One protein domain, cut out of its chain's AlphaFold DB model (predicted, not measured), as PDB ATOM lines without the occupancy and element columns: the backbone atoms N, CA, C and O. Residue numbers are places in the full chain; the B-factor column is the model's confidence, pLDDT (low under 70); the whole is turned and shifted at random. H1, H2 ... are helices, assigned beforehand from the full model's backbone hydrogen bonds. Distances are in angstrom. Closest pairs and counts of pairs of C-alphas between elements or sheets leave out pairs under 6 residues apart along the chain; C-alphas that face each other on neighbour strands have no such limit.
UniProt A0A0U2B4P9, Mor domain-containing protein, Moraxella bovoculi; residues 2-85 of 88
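AT A GLANCE: This is residues 2 to 85 of the 88 residues of the protein "Mor domain-containing protein" of Moraxella bovoculi (UniProt A0A0U2B4P9). The printed part has a lone helix, H1, held away from a small head of three helices by a long strand-free link; in the head, H2 and H3 pack on the first part of H4, each nearly square to it. H1 and the link, residues 2 to 34, stand free, as do residues 35 and 36, and at the other end residues 75 to 85 stick out of the head, of which 75 to 83 belong to H4. There are 84 residues printed, with four named helices in the order H1, H2, H3, H4 and no named strand, and the class is all helix. The whole is extended, with a radius of gyration of the C-alphas of 19.3 A and spans of 49 by 34 by 26 A.

IN THESE COORDINATES: Find C-alpha 2 at (307.610, 274.812, 384.701); there H1 begins, and it runs through residues 2 to 21, 29.1 A from first to last C-alpha. Next come residues 22 to 34, with no named element, and then H2, residues 35 to 45, which begins at C-alpha 35 at (317.854, 294.208, 398.086) and is 15.3 A long. H3 follows at residues 52 to 59, 10.7 A from first to last C-alpha. Look last for H4, residues 63 to 83, the longest helix, which runs 30.5 A and ends at C-alpha 83 at (310.413, 317.362, 405.114).

HOW THE PARTS SIT: Start at H1, and you find it apart from H2, H3 and H4. Go on to H2, which touches H4 about perpendicular, at 84 degrees; the closest C-alphas are those of Tyr 44 and Ile 70, 5.8 A apart, and H4 touches H2 with residues 66 to 73 alone. H2 and H3 are close but not clearly touching, and the closest C-alphas, those of Ile 43 and Leu 55, are 6.8 A apart. These two helices run opposite ways at a tilt of 38 degrees, only just steep. H3 touches H4 about perpendicular, at 85 degrees; the closest C-alphas are those of Ala 56 and Leu 63, 5.4 A apart, and H4 takes part with residues 63 to 67 alone. Along the backbone of H1, H2, H3 and H4, every O i to N i+4 pair is within hydrogen-bond range.

THE WHOLE: The two C-alphas farthest apart are those of Lys 4 and Leu 85, at 53.2 A. The printed part has no cut. The link from H1 to H2 is long, with 13 residues, the one from H2 to H3 is short, and the one from H3 to H4 is tight. The mean pLDDT of the printed part is 86.6; look for values under 70 at residues 2 to 3, 29 to 33 and 82 to 85 of this model.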
ATOM      1  N   VAL A   2     307.114 273.544 384.105       60.12
ATOM      2  CA  VAL A   2     307.610 274.812 384.701       60.12
ATOM      3  C   VAL A   2     309.043 275.194 384.283       60.12
ATOM      4  O   VAL A   2     309.309 276.350 383.974       60.12
ATOM      5  N   GLY A   3     309.963 274.227 384.187       65.81
ATOM      6  CA  GLY A   3     311.358 274.509 383.808       65.81
ATOM      7  C   GLY A   3     311.549 275.000 382.368       65.81
ATOM      8  O   GLY A   3     312.508 275.712 382.095       65.81
ATOM      9  N   LYS A   4     310.627 274.669 381.452       73.69
ATOM     10  CA  LYS A   4     310.716 275.099 380.048       73.69
ATOM     11  C   LYS A   4     310.310 276.566 379.893       73.69
ATOM     12  O   LYS A   4     310.949 277.289 379.149       73.69
ATOM     13  N   GLN A   5     309.308 277.006 380.658       75.56
ATOM     14  CA  GLN A   5     308.860 278.402 380.679       75.56
ATOM     15  C   GLN A   5     309.911 279.336 381.292       75.56
ATOM     16  O   GLN A   5     310.140 280.416 380.764       75.56
ATOM     17  N   ALA A   6     310.587 278.911 382.366       77.31
ATOM     18  CA  ALA A   6     311.652 279.706 382.981       77.31
ATOM     19  C   ALA A   6     312.834 279.946 382.026       77.31
ATOM     20  O   ALA A   6     313.420 281.024 382.044       77.31
ATOM     21  N   LEU A   7     313.158 278.956 381.188       85.12
ATOM     22  CA  LEU A   7     314.221 279.069 380.193       85.12
ATOM     23  C   LEU A   7     313.855 280.084 379.103       85.12
ATOM     24  O   LEU A   7     314.638 280.983 378.836       85.12
ATOM     25  N   THR A   8     312.642 279.991 378.554       86.44
ATOM     26  CA  THR A   8     312.167 280.901 377.500       86.44
ATOM     27  C   THR A   8     312.147 282.357 377.966       86.44
ATOM     28  O   THR A   8     312.602 283.236 377.249       86.44
ATOM     29  N   VAL A   9     311.688 282.612 379.195       85.19
ATOM     30  CA  VAL A   9     311.675 283.971 379.769       85.19
ATOM     31  C   VAL A   9     313.094 284.503 379.992       85.19
ATOM     32  O   VAL A   9     313.344 285.698 379.832       85.19
ATOM     33  N   ALA A  10     314.032 283.633 380.375       87.00
ATOM     34  CA  ALA A  10     315.429 284.018 380.546       87.00
ATOM     35  C   ALA A  10     316.102 284.334 379.200       87.00
ATOM     36  O   ALA A  10     316.843 285.312 379.128       87.00
ATOM     37  N   GLU A  11     315.825 283.545 378.157       89.56
ATOM     38  CA  GLU A  11     316.311 283.787 376.790       89.56
ATOM     39  C   GLU A  11     315.797 285.130 376.264       89.56
ATOM     40  O   GLU A  11     316.600 285.997 375.943       89.56
ATOM     41  N   GLU A  12     314.486 285.370 376.328       90.50
ATOM     42  CA  GLU A  12     313.865 286.618 375.860       90.50
ATOM     43  C   GLU A  12     314.417 287.866 376.579       90.50
ATOM     44  O   GLU A  12     314.717 288.892 375.962       90.50
ATOM     45  N   SER A  13     314.621 287.768 377.896       85.69
ATOM     46  CA  SER A  13     315.219 288.855 378.684       85.69
ATOM     47  C   SER A  13     316.679 289.111 378.301       85.69
ATOM     48  O   SER A  13     317.145 290.247 378.368       85.69
ATOM     49  N   THR A  14     317.415 288.058 377.940       86.44
ATOM     50  CA  THR A  14     318.826 288.165 377.559       86.44
ATOM     51  C   THR A  14     318.956 288.785 376.174       86.44
ATOM     52  O   THR A  14     319.753 289.707 376.017       86.44
ATOM     53  N   ASP A  15     318.136 288.351 375.215       91.12
ATOM     54  CA  ASP A  15     318.116 288.894 373.853       91.12
ATOM     55  C   ASP A  15     317.806 290.395 373.865       91.12
ATOM     56  O   ASP A  15     318.534 291.175 373.261       91.12
ATOM     57  N   THR A  16     316.834 290.825 374.676       88.25
ATOM     58  CA  THR A  16     316.505 292.254 374.843       88.25
ATOM     59  C   THR A  16     317.716 293.075 375.311       88.25
ATOM     60  O   THR A  16     318.009 294.137 374.772       88.25
ATOM     61  N   VAL A  17     318.455 292.580 376.310       85.94
ATOM     62  CA  VAL A  17     319.636 293.284 376.842       85.94
ATOM     63  C   VAL A  17     320.778 293.302 375.824       85.94
ATOM     64  O   VAL A  17     321.520 294.282 375.758       85.94
ATOM     65  N   LEU A  18     320.942 292.232 375.043       87.69
ATOM     66  CA  LEU A  18     321.968 292.152 374.004       87.69
ATOM     67  C   LEU A  18     321.653 293.056 372.810       87.69
ATOM     68  O   LEU A  18     322.575 293.676 372.289       87.69
ATOM     69  N   ASP A  19     320.389 293.180 372.414       89.06
ATOM     70  CA  ASP A  19     319.978 294.088 371.341       89.06
ATOM     71  C   ASP A  19     320.162 295.559 371.742       89.06
ATOM     72  O   ASP A  19     320.576 296.378 370.922       89.06
ATOM     73  N   GLU A  20     319.895 295.903 373.006       82.88
ATOM     74  CA  GLU A  20     319.996 297.285 373.493       82.88
ATOM     75  C   GLU A  20     321.423 297.710 373.869       82.88
ATOM     76  O   GLU A  20     321.792 298.865 373.659       82.88
ATOM     77  N   PHE A  21     322.229 296.807 374.438       80.00
ATOM     78  CA  PHE A  21     323.530 297.147 375.038       80.00
ATOM     79  C   PHE A  21     324.703 296.308 374.505       80.00
ATOM     80  O   PHE A  21     325.838 296.438 374.976       80.00
ATOM     81  N   GLY A  22     324.457 295.415 373.546       78.69
ATOM     82  CA  GLY A  22     325.468 294.535 372.970       78.69
ATOM     83  C   GLY A  22     326.572 295.306 372.247       78.69
ATOM     84  O   GLY A  22     326.320 296.117 371.363       78.69
ATOM     85  N   GLY A  23     327.825 295.024 372.608       82.75
ATOM     86  CA  GLY A  23     329.006 295.668 372.022       82.75
ATOM     87  C   GLY A  23     329.517 296.887 372.795       82.75
ATOM     88  O   GLY A  23     330.636 297.332 372.537       82.75
ATOM     89  N   GLU A  24     328.766 297.376 373.785       79.06
ATOM     90  CA  GLU A  24     329.179 298.475 374.661       79.06
ATOM     91  C   GLU A  24     329.718 297.983 376.017       79.06
ATOM     92  O   GLU A  24     329.412 296.887 376.491       79.06
ATOM     93  N   ASN A  25     330.538 298.806 376.684       81.12
ATOM     94  CA  ASN A  25     331.010 298.516 378.040       81.12
ATOM     95  C   ASN A  25     329.969 298.969 379.076       81.12
ATOM     96  O   ASN A  25     330.008 300.104 379.557       81.12
ATOM     97  N   LEU A  26     329.039 298.076 379.418       78.25
ATOM     98  CA  LEU A  26     327.971 298.340 380.381       78.25
ATOM     99  C   LEU A  26     328.403 298.023 381.821       78.25
ATOM    100  O   LEU A  26     328.672 296.874 382.183       78.25
ATOM    101  N   TYR A  27     328.381 299.032 382.694       79.75
ATOM    102  CA  TYR A  27     328.518 298.822 384.135       79.75
ATOM    103  C   TYR A  27     327.158 298.519 384.775       79.75
ATOM    104  O   TYR A  27     326.268 299.367 384.790       79.75
ATOM    105  N   ILE A  28     327.018 297.332 385.376       75.88
ATOM    106  CA  ILE A  28     325.828 296.948 386.145       75.88
ATOM    107  C   ILE A  28     326.122 297.091 387.647       75.88
ATOM    108  O   ILE A  28     326.824 296.249 388.226       75.88
ATOM    109  N   PRO A  29     325.576 298.114 388.331       67.50
ATOM    110  CA  PRO A  29     325.732 298.238 389.769       67.50
ATOM    111  C   PRO A  29     325.146 297.024 390.498       67.50
ATOM    112  O   PRO A  29     323.981 296.657 390.348       67.50
ATOM    113  N   LYS A  30     325.944 296.422 391.384       64.06
ATOM    114  CA  LYS A  30     325.611 295.174 392.102       64.06
ATOM    115  C   LYS A  30     324.367 295.253 393.004       64.06
ATOM    116  O   LYS A  30     323.932 294.229 393.524       64.06
ATOM    117  N   ASN A  31     323.795 296.439 393.207       62.72
ATOM    118  CA  ASN A  31     322.714 296.684 394.159       62.72
ATOM    119  C   ASN A  31     321.506 297.434 393.557       62.72
ATOM    120  O   ASN A  31     320.751 298.061 394.294       62.72
ATOM    121  N   ILE A  32     321.283 297.351 392.236       60.16
ATOM    122  CA  ILE A  32     320.120 297.990 391.574       60.16
ATOM    123  C   ILE A  32     318.785 297.473 392.133       60.16
ATOM    124  O   ILE A  32     317.836 298.225 392.306       60.16
ATOM    125  N   SER A  33     318.719 296.188 392.491       65.81
ATOM    126  CA  SER A  33     317.471 295.526 392.913       65.81
ATOM    127  C   SER A  33     316.863 296.026 394.234       65.81
ATOM    128  O   SER A  33     315.851 295.477 394.685       65.81
ATOM    129  N   GLY A  34     317.490 296.993 394.914       76.75
ATOM    130  CA  GLY A  34     317.052 297.499 396.217       76.75
ATOM    131  C   GLY A  34     317.124 296.458 397.338       76.75
ATOM    132  O   GLY A  34     316.622 296.700 398.433       76.75
ATOM    133  N   LYS A  35     317.743 295.291 397.098       83.56
ATOM    134  CA  LYS A  35     317.854 294.208 398.086       83.56
ATOM    135  C   LYS A  35     318.552 294.679 399.357       83.56
ATOM    136  O   LYS A  35     318.069 294.381 400.445       83.56
ATOM    137  N   ALA A  36     319.633 295.456 399.239       85.44
ATOM    138  CA  ALA A  36     320.297 295.986 400.425       85.44
ATOM    139  C   ALA A  36     319.433 297.019 401.159       85.44
ATOM    140  O   ALA A  36     319.415 297.004 402.382       85.44
ATOM    141  N   ALA A  37     318.693 297.872 400.442       87.19
ATOM    142  CA  ALA A  37     317.785 298.837 401.063       87.19
ATOM    143  C   ALA A  37     316.651 298.132 401.823       87.19
ATOM    144  O   ALA A  37     316.398 298.452 402.980       87.19
ATOM    145  N   ARG A  38     316.037 297.102 401.219       91.44
ATOM    146  CA  ARG A  38     315.018 296.270 401.880       91.44
ATOM    147  C   ARG A  38     315.568 295.557 403.112       91.44
ATOM    148  O   ARG A  38     314.958 295.643 404.169       91.44
ATOM    149  N   ARG A  39     316.741 294.921 403.003       93.81
ATOM    150  CA  ARG A  39     317.414 294.284 404.146       93.81
ATOM    151  C   ARG A  39     317.709 295.297 405.254       93.81
ATOM    152  O   ARG A  39     317.466 295.018 406.415       93.81
ATOM    153  N   ASN A  40     318.252 296.461 404.906       94.50
ATOM    154  CA  ASN A  40     318.596 297.494 405.880       94.50
ATOM    155  C   ASN A  40     317.354 298.006 406.622       94.50
ATOM    156  O   ASN A  40     317.431 298.231 407.825       94.50
ATOM    157  N   ARG A  41     316.218 298.140 405.926       94.81
ATOM    158  CA  ARG A  41     314.933 298.468 406.549       94.81
ATOM    159  C   ARG A  41     314.470 297.369 407.508       94.81
ATOM    160  O   ARG A  41     314.188 297.671 408.652       94.81
ATOM    161  N   GLN A  42     314.519 296.102 407.090       96.88
ATOM    162  CA  GLN A  42     314.185 294.965 407.963       96.88
ATOM    163  C   GLN A  42     315.064 294.900 409.221       96.88
ATOM    164  O   GLN A  42     314.558 294.674 410.312       96.88
ATOM    165  N   ILE A  43     316.373 295.139 409.084       97.38
ATOM    166  CA  ILE A  43     317.301 295.215 410.224       97.38
ATOM    167  C   ILE A  43     316.874 296.311 411.206       97.38
ATOM    168  O   ILE A  43     316.952 296.105 412.411       97.38
ATOM    169  N   TYR A  44     316.453 297.471 410.699       97.38
ATOM    170  CA  TYR A  44     316.011 298.584 411.533       97.38
ATOM    171  C   TYR A  44     314.660 298.314 412.203       97.38
ATOM    172  O   TYR A  44     314.518 298.591 413.388       97.38
ATOM    173  N   ASP A  45     313.710 297.713 411.484       97.19
ATOM    174  CA  ASP A  45     312.390 297.352 412.013       97.19
ATOM    175  C   ASP A  45     312.485 296.302 413.144       97.19
ATOM    176  O   ASP A  45     311.675 296.300 414.068       97.19
ATOM    177  N   GLU A  46     313.485 295.414 413.096       97.75
ATOM    178  CA  GLU A  46     313.739 294.380 414.115       97.75
ATOM    179  C   GLU A  46     314.684 294.831 415.247       97.75
ATOM    180  O   GLU A  46     315.024 294.043 416.138       97.75
ATOM    181  N   PHE A  47     315.160 296.075 415.216       98.06
ATOM    182  CA  PHE A  47     316.109 296.581 416.198       98.06
ATOM    183  C   PHE A  47     315.422 296.953 417.518       98.06
ATOM    184  O   PHE A  47     314.559 297.828 417.557       98.06
ATOM    185  N   THR A  48     315.845 296.331 418.624       97.25
ATOM    186  CA  THR A  48     315.252 296.541 419.961       97.25
ATOM    187  C   THR A  48     315.987 297.580 420.806       97.25
ATOM    188  O   THR A  48     315.456 298.026 421.819       97.25
ATOM    189  N   GLY A  49     317.193 297.995 420.402       95.00
ATOM    190  CA  GLY A  49     318.035 298.942 421.145       95.00
ATOM    191  C   GLY A  49     319.387 298.363 421.563       95.00
ATOM    192  O   GLY A  49     320.386 299.083 421.569       95.00
ATOM    193  N   ASP A  50     319.439 297.065 421.852       97.12
ATOM    194  CA  ASP A  50     320.608 296.359 422.384       97.12
ATOM    195  C   ASP A  50     320.970 295.075 421.611       97.12
ATOM    196  O   ASP A  50     322.103 294.608 421.710       97.12
ATOM    197  N   ASN A  51     320.100 294.572 420.731       98.12
ATOM    198  CA  ASN A  51     320.270 293.316 419.982       98.12
ATOM    199  C   ASN A  51     321.218 293.371 418.757       98.12
ATOM    200  O   ASN A  51     321.042 292.636 417.781       98.12
ATOM    201  N   HIS A  52     322.252 294.217 418.770       98.12
ATOM    202  CA  HIS A  52     323.128 294.427 417.604       98.12
ATOM    203  C   HIS A  52     323.868 293.151 417.167       98.12
ATOM    204  O   HIS A  52     323.941 292.857 415.973       98.12
ATOM    205  N   ASP A  53     324.398 292.382 418.125       98.00
ATOM    206  CA  ASP A  53     325.126 291.136 417.857       98.00
ATOM    207  C   ASP A  53     324.223 290.047 417.263       98.00
ATOM    208  O   ASP A  53     324.647 289.274 416.397       98.00
ATOM    209  N   GLU A  54     322.965 289.995 417.701       98.31
ATOM    210  CA  GLU A  54     321.966 289.054 417.195       98.31
ATOM    211  C   GLU A  54     321.611 289.366 415.742       98.31
ATOM    212  O   GLU A  54     321.620 288.474 414.890       98.31
ATOM    213  N   LEU A  55     321.390 290.647 415.428       98.19
ATOM    214  CA  LEU A  55     321.117 291.102 414.065       98.19
ATOM    215  C   LEU A  55     322.311 290.865 413.133       98.19
ATOM    216  O   LEU A  55     322.124 290.429 411.995       98.19
ATOM    217  N   ALA A  56     323.541 291.088 413.606       97.88
ATOM    218  CA  ALA A  56     324.748 290.817 412.823       97.88
ATOM    219  C   ALA A  56     324.818 289.342 412.395       97.88
ATOM    220  O   ALA A  56     325.027 289.041 411.216       97.88
ATOM    221  N   LYS A  57     324.560 288.422 413.337       97.88
ATOM    222  CA  LYS A  57     324.508 286.975 413.071       97.88
ATOM    223  C   LYS A  57     323.355 286.606 412.137       97.88
ATOM    224  O   LYS A  57     323.580 285.882 411.170       97.88
ATOM    225  N   LYS A  58     322.145 287.123 412.385       97.62
ATOM    226  CA  LYS A  58     320.938 286.816 411.597       97.62
ATOM    227  C   LYS A  58     321.078 287.214 410.127       97.62
ATOM    228  O   LYS A  58     320.677 286.459 409.247       97.62
ATOM    229  N   TYR A  59     321.651 288.386 409.858       95.75
ATOM    230  CA  TYR A  59     321.743 288.945 408.504       95.75
ATOM    231  C   TYR A  59     323.103 288.737 407.827       95.75
ATOM    232  O   TYR A  59     323.283 289.178 406.688       95.75
ATOM    233  N   GLY A  60     324.056 288.084 408.500       95.81
ATOM    234  CA  GLY A  60     325.386 287.804 407.955       95.81
ATOM    235  C   GLY A  60     326.179 289.072 407.629       95.81
ATOM    236  O   GLY A  60     326.834 289.148 406.590       95.81
ATOM    237  N   VAL A  61     326.086 290.096 408.481       95.06
ATOM    238  CA  VAL A  61     326.806 291.369 408.320       95.06
ATOM    239  C   VAL A  61     327.628 291.684 409.563       95.06
ATOM    240  O   VAL A  61     327.370 291.170 410.648       95.06
ATOM    241  N   THR A  62     328.641 292.536 409.418       97.31
ATOM    242  CA  THR A  62     329.490 292.917 410.550       97.31
ATOM    243  C   THR A  62     328.713 293.752 411.569       97.31
ATOM    244  O   THR A  62     327.817 294.519 411.209       97.31
ATOM    245  N   LEU A  63     329.109 293.664 412.841       97.69
ATOM    246  CA  LEU A  63     328.523 294.465 413.920       97.69
ATOM    247  C   LEU A  63     328.598 295.972 413.617       97.69
ATOM    248  O   LEU A  63     327.617 296.699 413.743       97.69
ATOM    249  N   GLN A  64     329.744 296.434 413.109       97.12
ATOM    250  CA  GLN A  64     329.923 297.818 412.662       97.12
ATOM    251  C   GLN A  64     328.925 298.212 411.564       97.12
ATOM    252  O   GLN A  64     328.426 299.339 411.557       97.12
ATOM    253  N   ARG A  65     328.598 297.292 410.645       96.62
ATOM    254  CA  ARG A  65     327.606 297.562 409.602       96.62
ATOM    255  C   ARG A  65     326.199 297.676 410.180       96.62
ATOM    256  O   ARG A  65     325.462 298.526 409.698       96.62
ATOM    257  N   ILE A  66     325.844 296.899 411.207       98.06
ATOM    258  CA  ILE A  66     324.566 297.057 411.925       98.06
ATOM    259  C   ILE A  66     324.455 298.463 412.524       98.06
ATOM    260  O   ILE A  66     323.483 299.161 412.242       98.06
ATOM    261  N   TYR A  67     325.478 298.931 413.247       97.94
ATOM    262  CA  TYR A  67     325.499 300.302 413.778       97.94
ATOM    263  C   TYR A  67     325.329 301.362 412.683       97.94
ATOM    264  O   TYR A  67     324.543 302.299 412.837       97.94
ATOM    265  N   ALA A  68     326.040 301.209 411.562       97.25
ATOM    266  CA  ALA A  68     325.923 302.126 410.432       97.25
ATOM    267  C   ALA A  68     324.504 302.126 409.841       97.25
ATOM    268  O   ALA A  68     323.942 303.196 409.628       97.25
ATOM    269  N   ILE A  69     323.903 300.949 409.643       96.25
ATOM    270  CA  ILE A  69     322.537 300.806 409.121       96.25
ATOM    271  C   ILE A  69     321.527 301.499 410.039       96.25
ATOM    272  O   ILE A  69     320.700 302.267 409.553       96.25
ATOM    273  N   ILE A  70     321.612 301.278 411.353       97.38
ATOM    274  CA  ILE A  70     320.700 301.904 412.321       97.38
ATOM    275  C   ILE A  70     320.838 303.428 412.276       97.38
ATOM    276  O   ILE A  70     319.836 304.142 412.248       97.38
ATOM    277  N   LYS A  71     322.072 303.943 412.224       96.50
ATOM    278  CA  LYS A  71     322.330 305.384 412.113       96.50
ATOM    279  C   LYS A  71     321.765 305.970 410.813       96.50
ATOM    280  O   LYS A  71     321.110 307.007 410.855       96.50
ATOM    281  N   GLU A  72     322.008 305.308 409.680       94.62
ATOM    282  CA  GLU A  72     321.502 305.703 408.358       94.62
ATOM    283  C   GLU A  72     319.962 305.773 408.352       94.62
ATOM    284  O   GLU A  72     319.397 306.766 407.898       94.62
ATOM    285  N   GLN A  73     319.281 304.762 408.903       94.06
ATOM    286  CA  GLN A  73     317.814 304.707 408.945       94.06
ATOM    287  C   GLN A  73     317.206 305.755 409.885       94.06
ATOM    288  O   GLN A  73     316.240 306.411 409.507       94.06
ATOM    289  N   ARG A  74     317.810 306.018 411.055       93.88
ATOM    290  CA  ARG A  74     317.371 307.122 411.935       93.88
ATOM    291  C   ARG A  74     317.458 308.479 411.247       93.88
ATOM    292  O   ARG A  74     316.547 309.291 411.381       93.88
ATOM    293  N   GLN A  75     318.545 308.729 410.515       90.50
ATOM    294  CA  GLN A  75     318.702 309.974 409.766       90.50
ATOM    295  C   GLN A  75     317.666 310.080 408.647       90.50
ATOM    296  O   GLN A  75     317.116 311.156 408.425       90.50
ATOM    297  N   PHE A  76     317.389 308.971 407.961       88.06
ATOM    298  CA  PHE A  76     316.348 308.909 406.944       88.06
ATOM    299  C   PHE A  76     314.970 309.239 407.535       88.06
ATOM    300  O   PHE A  76     314.322 310.158 407.048       88.06
ATOM    301  N   GLU A  77     314.563 308.587 408.631       87.56
ATOM    302  CA  GLU A  77     313.290 308.884 409.304       87.56
ATOM    303  C   GLU A  77     313.207 310.329 409.791       87.56
ATOM    304  O   GLU A  77     312.168 310.973 409.640       87.56
ATOM    305  N   PHE A  78     314.294 310.850 410.362       87.31
ATOM    306  CA  PHE A  78     314.360 312.241 410.784       87.31
ATOM    307  C   PHE A  78     314.157 313.182 409.595       87.31
ATOM    308  O   PHE A  78     313.287 314.041 409.652       87.31
ATOM    309  N   ASN A  79     314.891 312.989 408.498       83.31
ATOM    310  CA  ASN A  79     314.785 313.834 407.310       83.31
ATOM    311  C   ASN A  79     313.398 313.750 406.667       83.31
ATOM    312  O   ASN A  79     312.851 314.781 406.290       83.31
ATOM    313  N   THR A  80     312.806 312.558 406.569       80.50
ATOM    314  CA  THR A  80     311.449 312.387 406.029       80.50
ATOM    315  C   THR A  80     310.408 313.095 406.893       80.50
ATOM    316  O   THR A  80     309.533 313.768 406.354       80.50
ATOM    317  N   ARG A  81     310.518 312.996 408.224       76.69
ATOM    318  CA  ARG A  81     309.621 313.699 409.158       76.69
ATOM    319  C   ARG A  81     309.859 315.208 409.198       76.69
ATOM    320  O   ARG A  81     308.934 315.955 409.478       76.69
ATOM    321  N   GLN A  82     311.092 315.657 408.971       67.75
ATOM    322  CA  GLN A  82     311.384 317.080 408.835       67.75
ATOM    323  C   GLN A  82     310.809 317.617 407.529       67.75
ATOM    324  O   GLN A  82     310.193 318.664 407.565       67.75
ATOM    325  N   PHE A  83     310.935 316.908 406.406       58.28
ATOM    326  CA  PHE A  83     310.413 317.362 405.114       58.28
ATOM    327  C   PHE A  83     308.904 317.664 405.178       58.28
ATOM    328  O   PHE A  83     308.495 318.761 404.826       58.28
ATOM    329  N   CYS A  84     308.103 316.781 405.790       63.62
ATOM    330  CA  CYS A  84     306.662 317.015 405.951       63.62
ATOM    331  C   CYS A  84     306.277 318.117 406.962       63.62
ATOM    332  O   CYS A  84     305.092 318.378 407.126       63.62
ATOM    333  N   LEU A  85     307.236 318.726 407.673       58.34
ATOM    334  CA  LEU A  85     306.999 319.880 408.554       58.34
ATOM    335  C   LEU A  85     307.053 321.216 407.792       58.34
ATOM    336  O   LEU A  85     306.575 322.219 408.309       58.34
TER     337      LEU A  85